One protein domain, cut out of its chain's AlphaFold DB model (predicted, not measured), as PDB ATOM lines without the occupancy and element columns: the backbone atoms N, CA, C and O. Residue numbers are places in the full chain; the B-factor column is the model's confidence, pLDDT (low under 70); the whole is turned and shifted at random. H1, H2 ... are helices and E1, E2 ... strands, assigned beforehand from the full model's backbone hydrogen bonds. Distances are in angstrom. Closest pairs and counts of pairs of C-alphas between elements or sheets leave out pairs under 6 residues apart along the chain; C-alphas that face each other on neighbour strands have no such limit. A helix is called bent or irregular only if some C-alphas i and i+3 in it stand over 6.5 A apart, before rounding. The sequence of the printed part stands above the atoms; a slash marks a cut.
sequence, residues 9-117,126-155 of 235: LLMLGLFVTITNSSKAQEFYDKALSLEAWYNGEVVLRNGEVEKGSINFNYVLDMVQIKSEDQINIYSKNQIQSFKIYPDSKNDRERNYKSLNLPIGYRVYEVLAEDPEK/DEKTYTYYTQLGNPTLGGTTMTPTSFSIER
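Overview. This is residues 9 to 117 and 126 to 155 of the 235 residues of an uncharacterized protein of Roseivirga sp. XM-24bin3 (UniProt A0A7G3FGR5). One strongly twisted sheet of seven strands, E4 E3 E2 E1 E5 E6 E7, is curled like part of a barrel and folded back on itself to make a body at one end of an elongated model. Away from it reach two arms: the long helix H1, whose residues 9 to 22 stick out free, and the hairpin of E8 and E9 with the long loop of residues 131 to 149. The printed part has 139 residues, with one named helix followed by nine named strands, H1 E1 E2 E3 E4 E5 E6 E7 E8 E9. Both sheets, the seven strands in the order E4 E3 E2 E1 E5 E6 E7 and the pair E8 E9, are antiparallel, and the class is mixed, helices and strands. The whole is loose, with a radius of gyration of the C-alphas of 20.3 A and spans of 70 by 39 by 35 A.

Along the chain. Begin in the large sheet at C-alpha 38, at (42.003, 11.957, 80.574), where E1, residues 38 to 44, sets out on its 18.0 A. Next look for E2, residues 49 to 57, 19.0 A long, then the short strands E3, residues 62 to 66, and E4, residues 71 to 75. E5 is residues 79 to 84, E6 is residues 94 to 101 with 20.2 A, and E7 is residues 104 to 113 with 20.6 A. For H1, residues 9 to 33, find C-alpha 9 at (37.218, 59.598, 93.902); from there the helix runs 37.4 A to C-alpha 33. The small sheet is E8, residues 126 to 130, and E9, residues 150 to 155, 16.7 A long, ending at C-alpha 155 at (55.883, 24.158, 79.625).

Arrangement. Look first at the large sheet, a folded sheet, bent back into two leaves: E4 and E3 face E1, E5, E6 and E7, with 28 pairs of C-alphas within 11 A. E2 is the hinge and bends by 95 degrees at residue 52. E1 E2 E3 E4 and E5 E6 E7 are meanders, each strand the antiparallel neighbour of the one before. In the hairpin of E1 and E2, N 42 and O 50 are 2.8 A apart; in that of E2 and E3, N 64 and O 55 are 2.8 A apart; in that of E3 and E4, N 74 and O 63 are 2.8 A apart. E1 and E5 are antiparallel at 161 degrees, with N 43 and O 81 at 2.8 A. E4 and E5 meet only through their link. In the hairpin of E5 and E6, N 96 and O 82 are 2.8 A apart, and in that of E6 and E7, N 110 and O 95 are 2.8 A apart. E6 bends by 53 degrees at residue 98 and E7 by 73 degrees at residue 110. Going outward, H1 is on the large sheet but only grazes it with residues 31 to 33; its closest C-alphas to E2 are those of Leu 32 and Asn 57, 7.1 A apart. In H1, 18 of 21 O i to N i+4 pairs are within hydrogen-bond range. The closest C-alphas of H1 and E9 are those of Ala 31 and Ile 153, 7.8 A apart, while H1 and E8 are apart. In the hairpin of E8 and E9, N 128 and O 152 are 2.8 A apart; both strands are apart from E1 to E7.

Size, cuts and confidence. The two farthest C-alphas, those of Pro 115 and Thr 140, are 72.0 A apart. Residues 118 to 125 are not printed, and C-alphas 117 and 126 across this cut are 29.7 A apart. The link from E8 to E9, 19 residues, is long. The mean pLDDT of the printed part is 75.8, and residues 9 to 35 and 127 to 153 are under 70.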
ATOM      1  N   LEU A   9      36.144  60.496  93.454       50.44
ATOM      2  CA  LEU A   9      37.218  59.598  93.902       50.44
ATOM      3  C   LEU A   9      36.708  58.177  94.182       50.44
ATOM      4  O   LEU A   9      37.374  57.211  93.817       50.44
ATOM      5  N   LEU A  10      35.510  58.043  94.760       41.72
ATOM      6  CA  LEU A  10      34.898  56.742  95.041       41.72
ATOM      7  C   LEU A  10      34.492  56.005  93.754       41.72
ATOM      8  O   LEU A  10      34.738  54.810  93.625       41.72
ATOM      9  N   MET A  11      33.950  56.730  92.766       47.28
ATOM     10  CA  MET A  11      33.624  56.179  91.442       47.28
ATOM     11  C   MET A  11      34.880  55.797  90.643       47.28
ATOM     12  O   MET A  11      34.872  54.780  89.957       47.28
ATOM     13  N   LEU A  12      35.975  56.561  90.764       45.41
ATOM     14  CA  LEU A  12      37.260  56.221  90.139       45.41
ATOM     15  C   LEU A  12      37.875  54.962  90.776       45.41
ATOM     16  O   LEU A  12      38.354  54.085  90.062       45.41
ATOM     17  N   GLY A  13      37.803  54.841  92.107       45.62
ATOM     18  CA  GLY A  13      38.235  53.649  92.842       45.62
ATOM     19  C   GLY A  13      37.431  52.395  92.484       45.62
ATOM     20  O   GLY A  13      38.019  51.327  92.337       45.62
ATOM     21  N   LEU A  14      36.117  52.531  92.258       38.47
ATOM     22  CA  LEU A  14      35.255  51.437  91.795       38.47
ATOM     23  C   LEU A  14      35.581  51.001  90.352       38.47
ATOM     24  O   LEU A  14      35.539  49.819  90.029       38.47
ATOM     25  N   PHE A  15      35.937  51.938  89.470       39.34
ATOM     26  CA  PHE A  15      36.273  51.628  88.072       39.34
ATOM     27  C   PHE A  15      37.617  50.886  87.933       39.34
ATOM     28  O   PHE A  15      37.778  50.025  87.063       39.34
ATOM     29  N   VAL A  16      38.582  51.179  88.813       43.72
ATOM     30  CA  VAL A  16      39.888  50.494  88.854       43.72
ATOM     31  C   VAL A  16      39.767  49.071  89.417       43.72
ATOM     32  O   VAL A  16      40.483  48.176  88.971       43.72
ATOM     33  N   THR A  17      38.842  48.805  90.343       39.00
ATOM     34  CA  THR A  17      38.602  47.437  90.839       39.00
ATOM     35  C   THR A  17      37.845  46.571  89.830       39.00
ATOM     36  O   THR A  17      38.227  45.419  89.634       39.00
ATOM     37  N   ILE A  18      36.855  47.122  89.113       46.53
ATOM     38  CA  ILE A  18      36.066  46.384  88.103       46.53
ATOM     39  C   ILE A  18      36.906  45.979  86.871       46.53
ATOM     40  O   ILE A  18      36.681  44.930  86.267       46.53
ATOM     41  N   THR A  19      37.899  46.785  86.483       43.78
ATOM     42  CA  THR A  19      38.741  46.499  85.303       43.78
ATOM     43  C   THR A  19      39.865  45.493  85.572       43.78
ATOM     44  O   THR A  19      40.339  44.844  84.640       43.78
ATOM     45  N   ASN A  20      40.270  45.312  86.833       50.12
ATOM     46  CA  ASN A  20      41.222  44.266  87.220       50.12
ATOM     47  C   ASN A  20      40.546  42.897  87.407       50.12
ATOM     48  O   ASN A  20      41.170  41.874  87.123       50.12
ATOM     49  N   SER A  21      39.269  42.852  87.810       54.38
ATOM     50  CA  SER A  21      38.526  41.591  87.954       54.38
ATOM     51  C   SER A  21      38.237  40.896  86.621       54.38
ATOM     52  O   SER A  21      38.260  39.670  86.564       54.38
ATOM     53  N   SER A  22      38.021  41.643  85.532       61.00
ATOM     54  CA  SER A  22      37.735  41.053  84.214       61.00
ATOM     55  C   SER A  22      38.941  40.332  83.605       61.00
ATOM     56  O   SER A  22      38.787  39.258  83.031       61.00
ATOM     57  N   LYS A  23      40.153  40.873  83.784       59.47
ATOM     58  CA  LYS A  23      41.396  40.243  83.303       59.47
ATOM     59  C   LYS A  23      41.757  38.985  84.088       59.47
ATOM     60  O   LYS A  23      42.193  38.004  83.497       59.47
ATOM     61  N   ALA A  24      41.562  39.011  85.409       57.97
ATOM     62  CA  ALA A  24      41.763  37.835  86.248       57.97
ATOM     63  C   ALA A  24      40.792  36.713  85.855       57.97
ATOM     64  O   ALA A  24      41.215  35.575  85.688       57.97
ATOM     65  N   GLN A  25      39.515  37.042  85.634       62.78
ATOM     66  CA  GLN A  25      38.513  36.068  85.206       62.78
ATOM     67  C   GLN A  25      38.860  35.433  83.852       62.78
ATOM     68  O   GLN A  25      38.832  34.213  83.732       62.78
ATOM     69  N   GLU A  26      39.262  36.232  82.857       65.88
ATOM     70  CA  GLU A  26      39.647  35.707  81.542       65.88
ATOM     71  C   GLU A  26      40.850  34.752  81.632       65.88
ATOM     72  O   GLU A  26      40.859  33.710  80.974       65.88
ATOM     73  N   PHE A  27      41.839  35.074  82.479       66.00
ATOM     74  CA  PHE A  27      42.961  34.185  82.784       66.00
ATOM     75  C   PHE A  27      42.487  32.849  83.363       66.00
ATOM     76  O   PHE A  27      42.885  31.801  82.854       66.00
ATOM     77  N   TYR A  28      41.617  32.873  84.377       65.75
ATOM     78  CA  TYR A  28      41.076  31.655  84.986       65.75
ATOM     79  C   TYR A  28      40.296  30.808  83.978       65.75
ATOM     80  O   TYR A  28      40.558  29.612  83.874       65.75
ATOM     81  N   ASP A  29      39.403  31.416  83.196       66.94
ATOM     82  CA  ASP A  29      38.548  30.697  82.246       66.94
ATOM     83  C   ASP A  29      39.367  29.969  81.173       66.94
ATOM     84  O   ASP A  29      39.095  28.802  80.876       66.94
ATOM     85  N   LYS A  30      40.416  30.599  80.619       64.00
ATOM     86  CA  LYS A  30      41.280  29.880  79.669       64.00
ATOM     87  C   LYS A  30      42.286  28.960  80.358       64.00
ATOM     88  O   LYS A  30      42.567  27.904  79.808       64.00
ATOM     89  N   ALA A  31      42.812  29.283  81.546       63.09
ATOM     90  CA  ALA A  31      43.640  28.338  82.310       63.09
ATOM     91  C   ALA A  31      42.882  27.018  82.526       63.09
ATOM     92  O   ALA A  31      43.436  25.941  82.314       63.09
ATOM     93  N   LEU A  32      41.593  27.104  82.850       64.44
ATOM     94  CA  LEU A  32      40.678  25.969  82.958       64.44
ATOM     95  C   LEU A  32      40.440  25.254  81.613       64.44
ATOM     96  O   LEU A  32      40.277  24.036  81.587       64.44
ATOM     97  N   SER A  33      40.457  25.974  80.485       62.00
ATOM     98  CA  SER A  33      40.200  25.409  79.149       62.00
ATOM     99  C   SER A  33      41.426  24.814  78.442       62.00
ATOM    100  O   SER A  33      41.276  24.241  77.364       62.00
ATOM    101  N   LEU A  34      42.638  25.007  78.970       58.06
ATOM    102  CA  LEU A  34      43.894  24.628  78.298       58.06
ATOM    103  C   LEU A  34      44.275  23.144  78.496       58.06
ATOM    104  O   LEU A  34      45.141  22.632  77.789       58.06
ATOM    105  N   GLU A  35      43.610  22.474  79.439       66.50
ATOM    106  CA  GLU A  35      43.746  21.065  79.833       66.50
ATOM    107  C   GLU A  35      43.103  20.025  78.891       66.50
ATOM    108  O   GLU A  35      41.915  20.123  78.578       66.50
ATOM    109  N   ALA A  36      43.819  18.959  78.518       78.56
ATOM    110  CA  ALA A  36      43.182  17.747  78.010       78.56
ATOM    111  C   ALA A  36      42.509  16.975  79.157       78.56
ATOM    112  O   ALA A  36      43.041  16.878  80.261       78.56
ATOM    113  N   TRP A  37      41.345  16.395  78.869       89.25
ATOM    114  CA  TRP A  37      40.678  15.456  79.764       89.25
ATOM    115  C   TRP A  37      41.184  14.037  79.508       89.25
ATOM    116  O   TRP A  37      41.226  13.603  78.349       89.25
ATOM    117  N   TYR A  38      41.518  13.335  80.586       91.81
ATOM    118  CA  TYR A  38      42.003  11.957  80.574       91.81
ATOM    119  C   TYR A  38      41.180  11.081  81.508       91.81
ATOM    120  O   TYR A  38      40.680  11.566  82.512       91.81
ATOM    121  N   ASN A  39      41.081   9.783  81.252       94.62
ATOM    122  CA  ASN A  39      40.456   8.885  82.224       94.62
ATOM    123  C   ASN A  39      41.365   8.698  83.445       94.62
ATOM    124  O   ASN A  39      42.574   8.512  83.295       94.62
ATOM    125  N   GLY A  40      40.795   8.724  84.650       95.81
ATOM    126  CA  GLY A  40      41.590   8.639  85.869       95.81
ATOM    127  C   GLY A  40      40.788   8.518  87.160       95.81
ATOM    128  O   GLY A  40      39.564   8.358  87.158       95.81
ATOM    129  N   GLU A  41      41.507   8.600  88.276       96.94
ATOM    130  CA  GLU A  41      40.930   8.686  89.620       96.94
ATOM    131  C   GLU A  41      41.691   9.673  90.513       96.94
ATOM    132  O   GLU A  41      42.905   9.835  90.376       96.94
ATOM    133  N   VAL A  42      40.980  10.330  91.428       97.00
ATOM    134  CA  VAL A  42      41.528  11.239  92.441       97.00
ATOM    135  C   VAL A  42      41.251  10.647  93.815       97.00
ATOM    136  O   VAL A  42      40.114  10.321  94.133       97.00
ATOM    137  N   VAL A  43      42.290  10.539  94.635       97.62
ATOM    138  CA  VAL A  43      42.205  10.193  96.055       97.62
ATOM    139  C   VAL A  43      42.347  11.481  96.854       97.62
ATOM    140  O   VAL A  43      43.365  12.180  96.765       97.62
ATOM    141  N   LEU A  44      41.321  11.810  97.626       96.56
ATOM    142  CA  LEU A  44      41.274  12.980  98.491       96.56
ATOM    143  C   LEU A  44      41.920  12.680  99.849       96.56
ATOM    144  O   LEU A  44      42.029  11.534 100.276       96.56
ATOM    145  N   ARG A  45      42.343  13.724 100.571       94.94
ATOM    146  CA  ARG A  45      42.986  13.583 101.893       94.94
ATOM    147  C   ARG A  45      42.081  12.986 102.971       94.94
ATOM    148  O   ARG A  45      42.594  12.499 103.972       94.94
ATOM    149  N   ASN A  46      40.765  13.041 102.787       94.69
ATOM    150  CA  ASN A  46      39.791  12.372 103.651       94.69
ATOM    151  C   ASN A  46      39.640  10.868 103.328       94.69
ATOM    152  O   ASN A  46      38.879  10.187 104.006       94.69
ATOM    153  N   GLY A  47      40.359  10.351 102.324       96.25
ATOM    154  CA  GLY A  47      40.306   8.958 101.879       96.25
ATOM    155  C   GLY A  47      39.243   8.671 100.817       96.25
ATOM    156  O   GLY A  47      39.189   7.548 100.317       96.25
ATOM    157  N   GLU A  48      38.415   9.652 100.446       96.69
ATOM    158  CA  GLU A  48      37.438   9.492  99.367       96.69
ATOM    159  C   GLU A  48      38.137   9.343  98.015       96.69
ATOM    160  O   GLU A  48      39.187   9.942  97.760       96.69
ATOM    161  N   VAL A  49      37.539   8.535  97.140       96.94
ATOM    162  CA  VAL A  49      38.050   8.278  95.794       96.94
ATOM    163  C   VAL A  49      36.995   8.668  94.778       96.94
ATOM    164  O   VAL A  49      35.897   8.115  94.772       96.94
ATOM    165  N   GLU A  50      37.356   9.573  93.877       95.12
ATOM    166  CA  GLU A  50      36.519   9.971  92.753       95.12
ATOM    167  C   GLU A  50      37.093   9.433  91.448       95.12
ATOM    168  O   GLU A  50      38.297   9.514  91.203       95.12
ATOM    169  N   LYS A  51      36.228   8.888  90.592       96.12
ATOM    170  CA  LYS A  51      36.597   8.323  89.291       96.12
ATOM    171  C   LYS A  51      35.883   9.076  88.183       96.12
ATOM    172  O   LYS A  51      34.711   9.414  88.321       96.12
ATOM    173  N   GLY A  52      36.582   9.317  87.081       94.75
ATOM    174  CA  GLY A  52      36.015  10.064  85.970       94.75
ATOM    175  C   GLY A  52      37.070  10.591  85.014       94.75
ATOM    176  O   GLY A  52      38.201  10.102  84.962       94.75
ATOM    177  N   SER A  53      36.690  11.604  84.244       94.31
ATOM    178  CA  SER A  53      37.641  12.329  83.411       94.31
ATOM    179  C   SER A  53      38.368  13.367  84.261       94.31
ATOM    180  O   SER A  53      37.727  14.207  84.876       94.31
ATOM    181  N   ILE A  54      39.693  13.332  84.276       93.44
ATOM    182  CA  ILE A  54      40.583  14.232  85.000       93.44
ATOM    183  C   ILE A  54      41.135  15.294  84.059       93.44
ATOM    184  O   ILE A  54      41.624  14.988  82.971       93.44
ATOM    185  N   ASN A  55      41.123  16.532  84.531       90.75
ATOM    186  CA  ASN A  55      41.872  17.649  83.981       90.75
ATOM    187  C   ASN A  55      42.759  18.197  85.104       90.75
ATOM    188  O   ASN A  55      42.257  18.651  86.131       90.75
ATOM    189  N   PHE A  56      44.075  18.084  84.956       87.88
ATOM    190  CA  PHE A  56      45.025  18.591  85.943       87.88
ATOM    191  C   PHE A  56      45.615  19.893  85.434       87.88
ATOM    192  O   PHE A  56      46.206  19.877  84.375       87.88
ATOM    193  N   ASN A  57      45.497  20.988  86.181       82.81
ATOM    194  CA  ASN A  57      46.039  22.283  85.785       82.81
ATOM    195  C   ASN A  57      47.363  22.569  86.516       82.81
ATOM    196  O   ASN A  57      47.362  22.818  87.726       82.81
ATOM    197  N   TYR A  58      48.479  22.594  85.777       77.81
ATOM    198  CA  TYR A  58      49.819  22.850  86.345       77.81
ATOM    199  C   TYR A  58      50.031  24.296  86.826       77.81
ATOM    200  O   TYR A  58      50.923  24.543  87.633       77.81
ATOM    201  N   VAL A  59      49.259  25.268  86.324       75.50
ATOM    202  CA  VAL A  59      49.366  26.679  86.747       75.50
ATOM    203  C   VAL A  59      48.738  26.884  88.120       75.50
ATOM    204  O   VAL A  59      49.289  27.583  88.967       75.50
ATOM    205  N   LEU A  60      47.570  26.287  88.326       77.44
ATOM    206  CA  LEU A  60      46.735  26.505  89.503       77.44
ATOM    207  C   LEU A  60      46.904  25.402  90.559       77.44
ATOM    208  O   LEU A  60      46.304  25.491  91.627       77.44
ATOM    209  N   ASP A  61      47.732  24.386  90.281       79.94
ATOM    210  CA  ASP A  61      47.927  23.192  91.110       79.94
ATOM    211  C   ASP A  61      46.587  22.597  91.593       79.94
ATOM    212  O   ASP A  61      46.376  22.331  92.785       79.94
ATOM    213  N   MET A  62      45.652  22.425  90.662       87.88
ATOM    214  CA  MET A  62      44.316  21.903  90.943       87.88
ATOM    215  C   MET A  62      43.959  20.785  89.976       87.88
ATOM    216  O   MET A  62      44.421  20.764  88.837       87.88
ATOM    217  N   VAL A  63      43.101  19.882  90.430       90.69
ATOM    218  CA  VAL A  63      42.532  18.821  89.606       90.69
ATOM    219  C   VAL A  63      41.036  19.036  89.506       90.69
ATOM    220  O   VAL A  63      40.357  19.193  90.518       90.69
ATOM    221  N   GLN A  64      40.526  19.015  88.284       92.56
ATOM    222  CA  GLN A  64      39.107  18.881  88.022       92.56
ATOM    223  C   GLN A  64      38.810  17.428  87.687       92.56
ATOM    224  O   GLN A  64      39.551  16.802  86.926       92.56
ATOM    225  N   ILE A  65      37.712  16.909  88.217       93.25
ATOM    226  CA  ILE A  65      37.205  15.597  87.847       93.25
ATOM    227  C   ILE A  65      35.753  15.719  87.415       93.25
ATOM    228  O   ILE A  65      34.918  16.304  88.102       93.25
ATOM    229  N   LYS A  66      35.480  15.203  86.221       93.50
ATOM    230  CA  LYS A  66      34.156  15.164  85.624       93.50
ATOM    231  C   LYS A  66      33.592  13.758  85.773       93.50
ATOM    232  O   LYS A  66      34.115  12.817  85.167       93.50
ATOM    233  N   SER A  67      32.524  13.643  86.555       89.25
ATOM    234  CA  SER A  67      31.606  12.501  86.539       89.25
ATOM    235  C   SER A  67      30.423  12.801  85.602       89.25
ATOM    236  O   SER A  67      30.424  13.837  84.938       89.25
ATOM    237  N   GLU A  68      29.434  11.907  85.509       84.62
ATOM    238  CA  GLU A  68      28.348  11.996  84.511       84.62
ATOM    239  C   GLU A  68      27.653  13.374  84.481       84.62
ATOM    240  O   GLU A  68      27.553  13.964  83.405       84.62
ATOM    241  N   ASP A  69      27.324  13.945  85.647       86.69
ATOM    242  CA  ASP A  69      26.528  15.184  85.735       86.69
ATOM    243  C   ASP A  69      27.233  16.389  86.384       86.69
ATOM    244  O   ASP A  69      26.659  17.475  86.471       86.69
ATOM    245  N   GLN A  70      28.472  16.240  86.860       91.69
ATOM    246  CA  GLN A  70      29.141  17.281  87.652       91.69
ATOM    247  C   GLN A  70      30.646  17.345  87.396       91.69
ATOM    248  O   GLN A  70      31.284  16.349  87.049       91.69
ATOM    249  N   ILE A  71      31.205  18.543  87.581       91.31
ATOM    250  CA  ILE A  71      32.647  18.790  87.602       91.31
ATOM    251  C   ILE A  71      33.010  19.259  89.006       91.31
ATOM    252  O   ILE A  71      32.640  20.361  89.408       91.31
ATOM    253  N   ASN A  72      33.771  18.436  89.718       91.94
ATOM    254  CA  ASN A  72      34.340  18.790  91.010       91.94
ATOM    255  C   ASN A  72      35.742  19.366  90.806       91.94
ATOM    256  O   ASN A  72      36.487  18.907  89.939       91.94
ATOM    257  N   ILE A  73      36.106  20.377  91.598       92.19
ATOM    258  CA  ILE A  73      37.421  21.026  91.542       92.19
ATOM    259  C   ILE A  73      38.098  20.869  92.896       92.19
ATOM    260  O   ILE A  73      37.584  21.322  93.918       92.19
ATOM    261  N   TYR A  74      39.287  20.278  92.883       92.25
ATOM    262  CA  TYR A  74      40.095  20.032  94.065       92.25
ATOM    263  C   TYR A  74      41.402  20.800  93.985       92.25
ATOM    264  O   TYR A  74      42.175  20.665  93.036       92.25
ATOM    265  N   SER A  75      41.687  21.587  95.017       90.81
ATOM    266  CA  SER A  75      43.020  22.159  95.197       90.81
ATOM    267  C   SER A  75      44.015  21.070  95.607       90.81
ATOM    268  O   SER A  75      43.643  20.089  96.259       90.81
ATOM    269  N   LYS A  76      45.312  21.278  95.352       89.31
ATOM    270  CA  LYS A  76      46.386  20.424  95.891       89.31
ATOM    271  C   LYS A  76      46.258  20.130  97.392       89.31
ATOM    272  O   LYS A  76      46.702  19.087  97.848       89.31
ATOM    273  N   ASN A  77      45.670  21.027  98.188       90.94
ATOM    274  CA  ASN A  77      45.520  20.823  99.634       90.94
ATOM    275  C   ASN A  77      44.493  19.739  99.967       90.94
ATOM    276  O   ASN A  77      44.609  19.106 101.006       90.94
ATOM    277  N   GLN A  78      43.503  19.524  99.103       93.56
ATOM    278  CA  GLN A  78      42.458  18.514  99.283       93.56
ATOM    279  C   GLN A  78      42.852  17.167  98.676       93.56
ATOM    280  O   GLN A  78      42.334  16.133  99.085       93.56
ATOM    281  N   ILE A  79      43.782  17.175  97.724       94.44
ATOM    282  CA  ILE A  79      44.239  15.986  97.008       94.44
ATOM    283  C   ILE A  79      45.325  15.280  97.820       94.44
ATOM    284  O   ILE A  79      46.281  15.905  98.285       94.44
ATOM    285  N   GLN A  80      45.207  13.964  97.956       95.19
ATOM    286  CA  GLN A  80      46.303  13.100  98.386       95.19
ATOM    287  C   GLN A  80      47.112  12.642  97.167       95.19
ATOM    288  O   GLN A  80      48.324  12.864  97.095       95.19
ATOM    289  N   SER A  81      46.435  12.055  96.182       96.69
ATOM    290  CA  SER A  81      47.035  11.565  94.939       96.69
ATOM    291  C   SER A  81      46.013  11.514  93.812       96.69
ATOM    292  O   SER A  81      44.815  11.518  94.066       96.69
ATOM    293  N   PHE A  82      46.464  11.417  92.568       96.50
ATOM    294  CA  PHE A  82      45.595  11.066  91.447       96.50
ATOM    295  C   PHE A  82      46.358  10.278  90.393       96.50
ATOM    296  O   PHE A  82      47.591  10.314  90.342       96.50
ATOM    297  N   LYS A  83      45.615   9.563  89.555       96.19
ATOM    298  CA  LYS A  83      46.160   8.740  88.482       96.19
ATOM    299  C   LYS A  83      45.507   9.095  87.170       96.19
ATOM    300  O   LYS A  83      44.294   9.277  87.112       96.19
ATOM    301  N   ILE A  84      46.316   9.145  86.124       94.69
ATOM    302  CA  ILE A  84      45.849   9.217  84.748       94.69
ATOM    303  C   ILE A  84      46.148   7.875  84.090       94.69
ATOM    304  O   ILE A  84      47.304   7.449  84.054       94.69
ATOM    305  N   TYR A  85      45.112   7.220  83.578       94.00
ATOM    306  CA  TYR A  85      45.230   5.925  82.921       94.00
ATOM    307  C   TYR A  85      45.778   6.061  81.494       94.00
ATOM    308  O   TYR A  85      45.638   7.121  80.872       94.00
ATOM    309  N   PRO A  86      46.400   5.001  80.951       90.69
ATOM    310  CA  PRO A  86      46.755   4.962  79.541       90.69
ATOM    311  C   PRO A  86      45.514   5.100  78.647       90.69
ATOM    312  O   PRO A  86      44.490   4.456  78.884       90.69
ATOM    313  N   ASP A  87      45.617   5.908  77.599       87.56
ATOM    314  CA  ASP A  87      44.612   6.061  76.548       87.56
ATOM    315  C   ASP A  87      45.276   6.456  75.211       87.56
ATOM    316  O   ASP A  87      46.492   6.380  75.046       87.56
ATOM    317  N   SER A  88      44.493   6.876  74.214       82.38
ATOM    318  CA  SER A  88      45.043   7.305  72.918       82.38
ATOM    319  C   SER A  88      45.879   8.593  72.978       82.38
ATOM    320  O   SER A  88      46.619   8.881  72.037       82.38
ATOM    321  N   LYS A  89      45.764   9.379  74.053       78.19
ATOM    322  CA  LYS A  89      46.487  10.638  74.297       78.19
ATOM    323  C   LYS A  89      47.616  10.480  75.319       78.19
ATOM    324  O   LYS A  89      48.439  11.387  75.442       78.19
ATOM    325  N   ASN A  90      47.636   9.381  76.064       78.88
ATOM    326  CA  ASN A  90      48.545   9.124  77.165       78.88
ATOM    327  C   ASN A  90      49.051   7.678  77.086       78.88
ATOM    328  O   ASN A  90      48.310   6.728  77.297       78.88
ATOM    329  N   ASP A  91      50.330   7.506  76.787       82.44
ATOM    330  CA  ASP A  91      50.937   6.210  76.466       82.44
ATOM    331  C   ASP A  91      51.184   5.303  77.683       82.44
ATOM    332  O   ASP A  91      51.488   4.121  77.519       82.44
ATOM    333  N   ARG A  92      51.061   5.835  78.902       86.25
ATOM    334  CA  ARG A  92      51.362   5.122  80.148       86.25
ATOM    335  C   ARG A  92      50.500   5.588  81.306       86.25
ATOM    336  O   ARG A  92      50.005   6.706  81.305       86.25
ATOM    337  N   GLU A  93      50.408   4.784  82.357       91.31
ATOM    338  CA  GLU A  93      49.826   5.264  83.607       91.31
ATOM    339  C   GLU A  93      50.730   6.343  84.217       91.31
ATOM    340  O   GLU A  93      51.953   6.186  84.282       91.31
ATOM    341  N   ARG A  94      50.133   7.454  84.654       92.00
ATOM    342  CA  ARG A  94      50.841   8.550  85.320       92.00
ATOM    343  C   ARG A  94      50.275   8.725  86.715       92.00
ATOM    344  O   ARG A  94      49.091   9.012  86.877       92.00
ATOM    345  N   ASN A  95      51.135   8.559  87.708       94.62
ATOM    346  CA  ASN A  95      50.791   8.655  89.117       94.62
ATOM    347  C   ASN A  95      51.234  10.014  89.651       94.62
ATOM    348  O   ASN A  95      52.356  10.437  89.392       94.62
ATOM    349  N   TYR A  96      50.381  10.688  90.413       95.06
ATOM    350  CA  TYR A  96      50.687  11.985  91.003       95.06
ATOM    351  C   TYR A  96      50.401  11.985  92.498       95.06
ATOM    352  O   TYR A  96      49.397  11.431  92.944       95.06
ATOM    353  N   LYS A  97      51.255  12.651  93.277       94.44
ATOM    354  CA  LYS A  97      51.088  12.848  94.723       94.44
ATOM    355  C   LYS A  97      51.169  14.330  95.066       94.44
ATOM    356  O   LYS A  97      52.010  15.053  94.530       94.44
ATOM    357  N   SER A  98      50.314  14.781  95.981       93.00
ATOM    358  CA  SER A  98      50.431  16.122  96.552       93.00
ATOM    359  C   SER A  98      51.289  16.086  97.810       93.00
ATOM    360  O   SER A  98      50.930  15.458  98.811       93.00
ATOM    361  N   LEU A  99      52.440  16.754  97.755       89.88
ATOM    362  CA  LEU A  99      53.467  16.672  98.787       89.88
ATOM    363  C   LEU A  99      53.853  18.062  99.289       89.88
ATOM    364  O   LEU A  99      54.007  19.005  98.506       89.88
ATOM    365  N   ASN A 100      54.058  18.160 100.606       88.94
ATOM    366  CA  ASN A 100      54.712  19.303 101.229       88.94
ATOM    367  C   ASN A 100      56.201  19.032 101.349       88.94
ATOM    368  O   ASN A 100      56.634  18.354 102.278       88.94
ATOM    369  N   LEU A 101      56.974  19.544 100.401       83.06
ATOM    370  CA  LEU A 101      58.427  19.482 100.469       83.06
ATOM    371  C   LEU A 101      58.959  20.844 100.949       83.06
ATOM    372  O   LEU A 101      58.265  21.850 100.806       83.06
ATOM    373  N   PRO A 102      60.199  20.941 101.462       79.38
ATOM    374  CA  PRO A 102      60.833  22.220 101.813       79.38
ATOM    375  C   PRO A 102      60.861  23.251 100.669       79.38
ATOM    376  O   PRO A 102      60.969  24.448 100.910       79.38
ATOM    377  N   ILE A 103      60.727  22.794  99.420       71.94
ATOM    378  CA  ILE A 103      60.607  23.621  98.206       71.94
ATOM    379  C   ILE A 103      59.171  24.109  97.928       71.94
ATOM    380  O   ILE A 103      58.899  24.732  96.899       71.94
ATOM    381  N   GLY A 104      58.246  23.826  98.842       79.88
ATOM    382  CA  GLY A 104      56.850  24.219  98.800       79.88
ATOM    383  C   GLY A 104      55.885  23.057  98.585       79.88
ATOM    384  O   GLY A 104      56.246  21.924  98.249       79.88
ATOM    385  N   TYR A 105      54.611  23.390  98.759       81.12
ATOM    386  CA  TYR A 105      53.500  22.468  98.604       81.12
ATOM    387  C   TYR A 105      53.041  22.417  97.143       81.12
ATOM    388  O   TYR A 105      52.579  23.433  96.609       81.12
ATOM    389  N   ARG A 106      53.201  21.264  96.481       86.25
ATOM    390  CA  ARG A 106      52.942  21.083  95.038       86.25
ATOM    391  C   ARG A 106      52.443  19.673  94.722       86.25
ATOM    392  O   ARG A 106      52.541  18.762  95.544       86.25
ATOM    393  N   VAL A 107      51.920  19.506  93.513       89.06
ATOM    394  CA  VAL A 107      51.665  18.195  92.914       89.06
ATOM    395  C   VAL A 107      52.917  17.738  92.165       89.06
ATOM    396  O   VAL A 107      53.501  18.499  91.394       89.06
ATOM    397  N   TYR A 108      53.315  16.489  92.389       92.69
ATOM    398  CA  TYR A 108      54.453  15.849  91.736       92.69
ATOM    399  C   TYR A 108      53.978  14.610  90.999       92.69
ATOM    400  O   TYR A 108      53.202  13.833  91.553       92.69
ATOM    401  N   GLU A 109      54.469  14.399  89.783       93.50
ATOM    402  CA  GLU A 109      54.346  13.097  89.133       93.50
ATOM    403  C   GLU A 109      55.386  12.157  89.752       93.50
ATOM    404  O   GLU A 109      56.576  12.475  89.818       93.50
ATOM    405  N   VAL A 110      54.922  11.008  90.229       93.81
ATOM    406  CA  VAL A 110      55.758   9.909  90.701       93.81
ATOM    407  C   VAL A 110      56.176   9.122  89.475       93.81
ATOM    408  O   VAL A 110      55.361   8.445  88.847       93.81
ATOM    409  N   LEU A 111      57.448   9.254  89.105       92.25
ATOM    410  CA  LEU A 111      57.998   8.509  87.988       92.25
ATOM    411  C   LEU A 111      58.217   7.065  88.387       92.25
ATOM    412  O   LEU A 111      57.773   6.213  87.647       92.25
ATOM    413  N   ALA A 112      58.839   6.801  89.532       89.44
ATOM    414  CA  ALA A 112      59.077   5.460  90.056       89.44
ATOM    415  C   ALA A 112      59.166   5.510  91.586       89.44
ATOM    416  O   ALA A 112      59.557   6.536  92.141       89.44
ATOM    417  N   GLU A 113      58.810   4.425  92.264       89.00
ATOM    418  CA  GLU A 113      58.823   4.336  93.726       89.00
ATOM    419  C   GLU A 113      59.081   2.891  94.157       89.00
ATOM    420  O   GLU A 113      58.466   1.962  93.633       89.00
ATOM    421  N   ASP A 114      59.979   2.728  95.120       86.62
ATOM    422  CA  ASP A 114      60.232   1.502  95.866       86.62
ATOM    423  C   ASP A 114      60.123   1.809  97.384       86.62
ATOM    424  O   ASP A 114      59.894   2.962  97.767       86.62
ATOM    425  N   PRO A 115      60.234   0.813  98.284       86.06
ATOM    426  CA  PRO A 115      60.115   1.048  99.727       86.06
ATOM    427  C   PRO A 115      61.160   2.005 100.331       86.06
ATOM    428  O   PRO A 115      60.947   2.541 101.420       86.06
ATOM    429  N   GLU A 116      62.298   2.196  99.668       88.12
ATOM    430  CA  GLU A 116      63.418   3.011 100.128       88.12
ATOM    431  C   GLU A 116      63.439   4.401  99.490       88.12
ATOM    432  O   GLU A 116      63.947   5.334 100.120       88.12
ATOM    433  N   LYS A 117      62.949   4.555  98.253       90.69
ATOM    434  CA  LYS A 117      63.105   5.781  97.461       90.69
ATOM    435  C   LYS A 117      61.946   6.029  96.494       90.69
ATOM    436  O   LYS A 117      61.360   5.116  95.924       90.69
ATOM    437  N   ASP A 126      55.142  28.438  82.148       73.38
ATOM    438  CA  ASP A 126      55.129  29.897  82.084       73.38
ATOM    439  C   ASP A 126      53.877  30.363  81.344       73.38
ATOM    440  O   ASP A 126      53.496  29.801  80.313       73.38
ATOM    441  N   GLU A 127      53.285  31.440  81.847       68.69
ATOM    442  CA  GLU A 127      52.312  32.225  81.102       68.69
ATOM    443  C   GLU A 127      53.053  33.136  80.118       68.69
ATOM    444  O   GLU A 127      53.948  33.900  80.493       68.69
ATOM    445  N   LYS A 128      52.668  33.081  78.845       65.94
ATOM    446  CA  LYS A 128      53.054  34.067  77.841       65.94
ATOM    447  C   LYS A 128      51.827  34.816  77.376       65.94
ATOM    448  O   LYS A 128      50.989  34.270  76.667       65.94
ATOM    449  N   THR A 129      51.756  36.096  77.706       60.09
ATOM    450  CA  THR A 129      50.737  36.988  77.160       60.09
ATOM    451  C   THR A 129      51.156  37.451  75.762       60.09
ATOM    452  O   THR A 129      52.188  38.103  75.594       60.09
ATOM    453  N   TYR A 130      50.347  37.147  74.749       59.25
ATOM    454  CA  TYR A 130      50.484  37.698  73.405       59.25
ATOM    455  C   TYR A 130      49.514  38.862  73.235       59.25
ATOM    456  O   TYR A 130      48.300  38.700  73.097       59.25
ATOM    457  N   THR A 131      50.060  40.072  73.205       54.00
ATOM    458  CA  THR A 131      49.261  41.244  72.848       54.00
ATOM    459  C   THR A 131      49.184  41.325  71.329       54.00
ATOM    460  O   THR A 131      50.131  41.782  70.691       54.00
ATOM    461  N   TYR A 132      48.082  40.863  70.732       50.16
ATOM    462  CA  TYR A 132      47.794  41.184  69.336       50.16
ATOM    463  C   TYR A 132      47.067  42.521  69.260       50.16
ATOM    464  O   TYR A 132      46.121  42.782  70.002       50.16
ATOM    465  N   TYR A 133      47.499  43.359  68.325       50.06
ATOM    466  CA  TYR A 133      46.814  44.601  67.997       50.06
ATOM    467  C   TYR A 133      45.623  44.282  67.096       50.06
ATOM    468  O   TYR A 133      45.756  44.213  65.876       50.06
ATOM    469  N   THR A 134      44.452  44.066  67.682       46.97
ATOM    470  CA  THR A 134      43.207  44.032  66.912       46.97
ATOM    471  C   THR A 134      42.643  45.443  66.837       46.97
ATOM    472  O   THR A 134      42.299  46.026  67.863       46.97
ATOM    473  N   GLN A 135      42.535  46.007  65.630       48.78
ATOM    474  CA  GLN A 135      41.758  47.229  65.414       48.78
ATOM    475  C   GLN A 135      40.269  46.898  65.565       48.78
ATOM    476  O   GLN A 135      39.585  46.578  64.598       48.78
ATOM    477  N   LEU A 136      39.767  46.936  66.796       47.66
ATOM    478  CA  LEU A 136      38.338  46.884  67.080       47.66
ATOM    479  C   LEU A 136      37.840  48.320  67.238       47.66
ATOM    480  O   LEU A 136      37.870  48.899  68.321       47.66
ATOM    481  N   GLY A 137      37.435  48.926  66.124       45.75
ATOM    482  CA  GLY A 137      36.873  50.270  66.133       45.75
ATOM    483  C   GLY A 137      36.561  50.789  64.738       45.75
ATOM    484  O   GLY A 137      37.340  50.610  63.805       45.75
ATOM    485  N   ASN A 138      35.415  51.456  64.611       50.53
ATOM    486  CA  ASN A 138      35.057  52.237  63.435       50.53
ATOM    487  C   ASN A 138      36.149  53.311  63.198       50.53
ATOM    488  O   ASN A 138      36.348  54.150  64.085       50.53
ATOM    489  N   PRO A 139      36.866  53.314  62.056       53.03
ATOM    490  CA  PRO A 139      38.023  54.190  61.825       53.03
ATOM    491  C   PRO A 139      37.702  55.695  61.881       53.03
ATOM    492  O   PRO A 139      38.613  56.513  61.948       53.03
ATOM    493  N   THR A 140      36.423  56.079  61.905       56.75
ATOM    494  CA  THR A 140      35.966  57.475  62.003       56.75
ATOM    495  C   THR A 140      35.960  58.059  63.422       56.75
ATOM    496  O   THR A 140      35.858  59.275  63.552       56.75
ATOM    497  N   LEU A 141      36.069  57.248  64.486       52.03
ATOM    498  CA  LEU A 141      35.956  57.712  65.886       52.03
ATOM    499  C   LEU A 141      37.270  57.657  66.693       52.03
ATOM    500  O   LEU A 141      37.260  57.894  67.898       52.03
ATOM    501  N   GLY A 142      38.408  57.390  66.045       47.00
ATOM    502  CA  GLY A 142      39.742  57.702  66.586       47.00
ATOM    503  C   GLY A 142      40.211  56.924  67.826       47.00
ATOM    504  O   GLY A 142      41.215  57.306  68.421       47.00
ATOM    505  N   GLY A 143      39.535  55.846  68.228       47.88
ATOM    506  CA  GLY A 143      39.936  55.034  69.381       47.88
ATOM    507  C   GLY A 143      40.485  53.673  68.972       47.88
ATOM    508  O   GLY A 143      39.712  52.755  68.712       47.88
ATOM    509  N   THR A 144      41.807  53.500  68.958       50.28
ATOM    510  CA  THR A 144      42.409  52.161  68.983       50.28
ATOM    511  C   THR A 144      42.289  51.612  70.403       50.28
ATOM    512  O   THR A 144      42.947  52.084  71.326       50.28
ATOM    513  N   THR A 145      41.420  50.623  70.618       52.69
ATOM    514  CA  THR A 145      41.381  49.906  71.898       52.69
ATOM    515  C   THR A 145      42.480  48.848  71.914       52.69
ATOM    516  O   THR A 145      42.461  47.885  71.152       52.69
ATOM    517  N   MET A 146      43.472  49.031  72.787       53.69
ATOM    518  CA  MET A 146      44.520  48.039  73.024       53.69
ATOM    519  C   MET A 146      43.975  46.972  73.977       53.69
ATOM    520  O   MET A 146      43.824  47.228  75.170       53.69
ATOM    521  N   THR A 147      43.674  45.781  73.467       53.59
ATOM    522  CA  THR A 147      43.315  44.628  74.304       53.59
ATOM    523  C   THR A 147      44.272  43.468  74.031       53.59
ATOM    524  O   THR A 147      44.433  43.072  72.877       53.59
ATOM    525  N   PRO A 148      44.955  42.922  75.057       54.41
ATOM    526  CA  PRO A 148      45.681  41.671  74.901       54.41
ATOM    527  C   PRO A 148      44.661  40.563  74.632       54.41
ATOM    528  O   PRO A 148      43.836  40.252  75.479       54.41
ATOM    529  N   THR A 149      44.677  40.012  73.423       56.62
ATOM    530  CA  THR A 149      43.652  39.077  72.930       56.62
ATOM    531  C   THR A 149      44.046  37.609  73.079       56.62
ATOM    532  O   THR A 149      43.225  36.722  72.843       56.62
ATOM    533  N   SER A 150      45.284  37.309  73.482       57.62
ATOM    534  CA  SER A 150      45.740  35.929  73.617       57.62
ATOM    535  C   SER A 150      46.799  35.770  74.701       57.62
ATOM    536  O   SER A 150      47.632  36.641  74.931       57.62
ATOM    537  N   PHE A 151      46.787  34.626  75.361       62.00
ATOM    538  CA  PHE A 151      47.879  34.152  76.191       62.00
ATOM    539  C   PHE A 151      48.029  32.653  75.952       62.00
ATOM    540  O   PHE A 151      47.048  31.962  75.672       62.00
ATOM    541  N   SER A 152      49.260  32.156  76.010       64.44
ATOM    542  CA  SER A 152      49.558  30.729  75.985       64.44
ATOM    543  C   SER A 152      50.193  30.315  77.303       64.44
ATOM    544  O   SER A 152      50.967  31.060  77.904       64.44
ATOM    545  N   ILE A 153      49.874  29.103  77.744       67.50
ATOM    546  CA  ILE A 153      50.623  28.423  78.794       67.50
ATOM    547  C   ILE A 153      51.607  27.502  78.078       67.50
ATOM    548  O   ILE A 153      51.208  26.627  77.309       67.50
ATOM    549  N   GLU A 154      52.901  27.713  78.293       72.19
ATOM    550  CA  GLU A 154      53.951  26.860  77.738       72.19
ATOM    551  C   GLU A 154      54.702  26.164  78.870       72.19
ATOM    552  O   GLU A 154      55.080  26.785  79.862       72.19
ATOM    553  N   ARG A 155      54.975  24.864  78.714       75.75
ATOM    554  CA  ARG A 155      55.883  24.158  79.625       75.75
ATOM    555  C   ARG A 155      57.248  24.839  79.580       75.75
ATOM    556  O   ARG A 155      57.818  24.982  78.502       75.75
TER     557      ARG A 155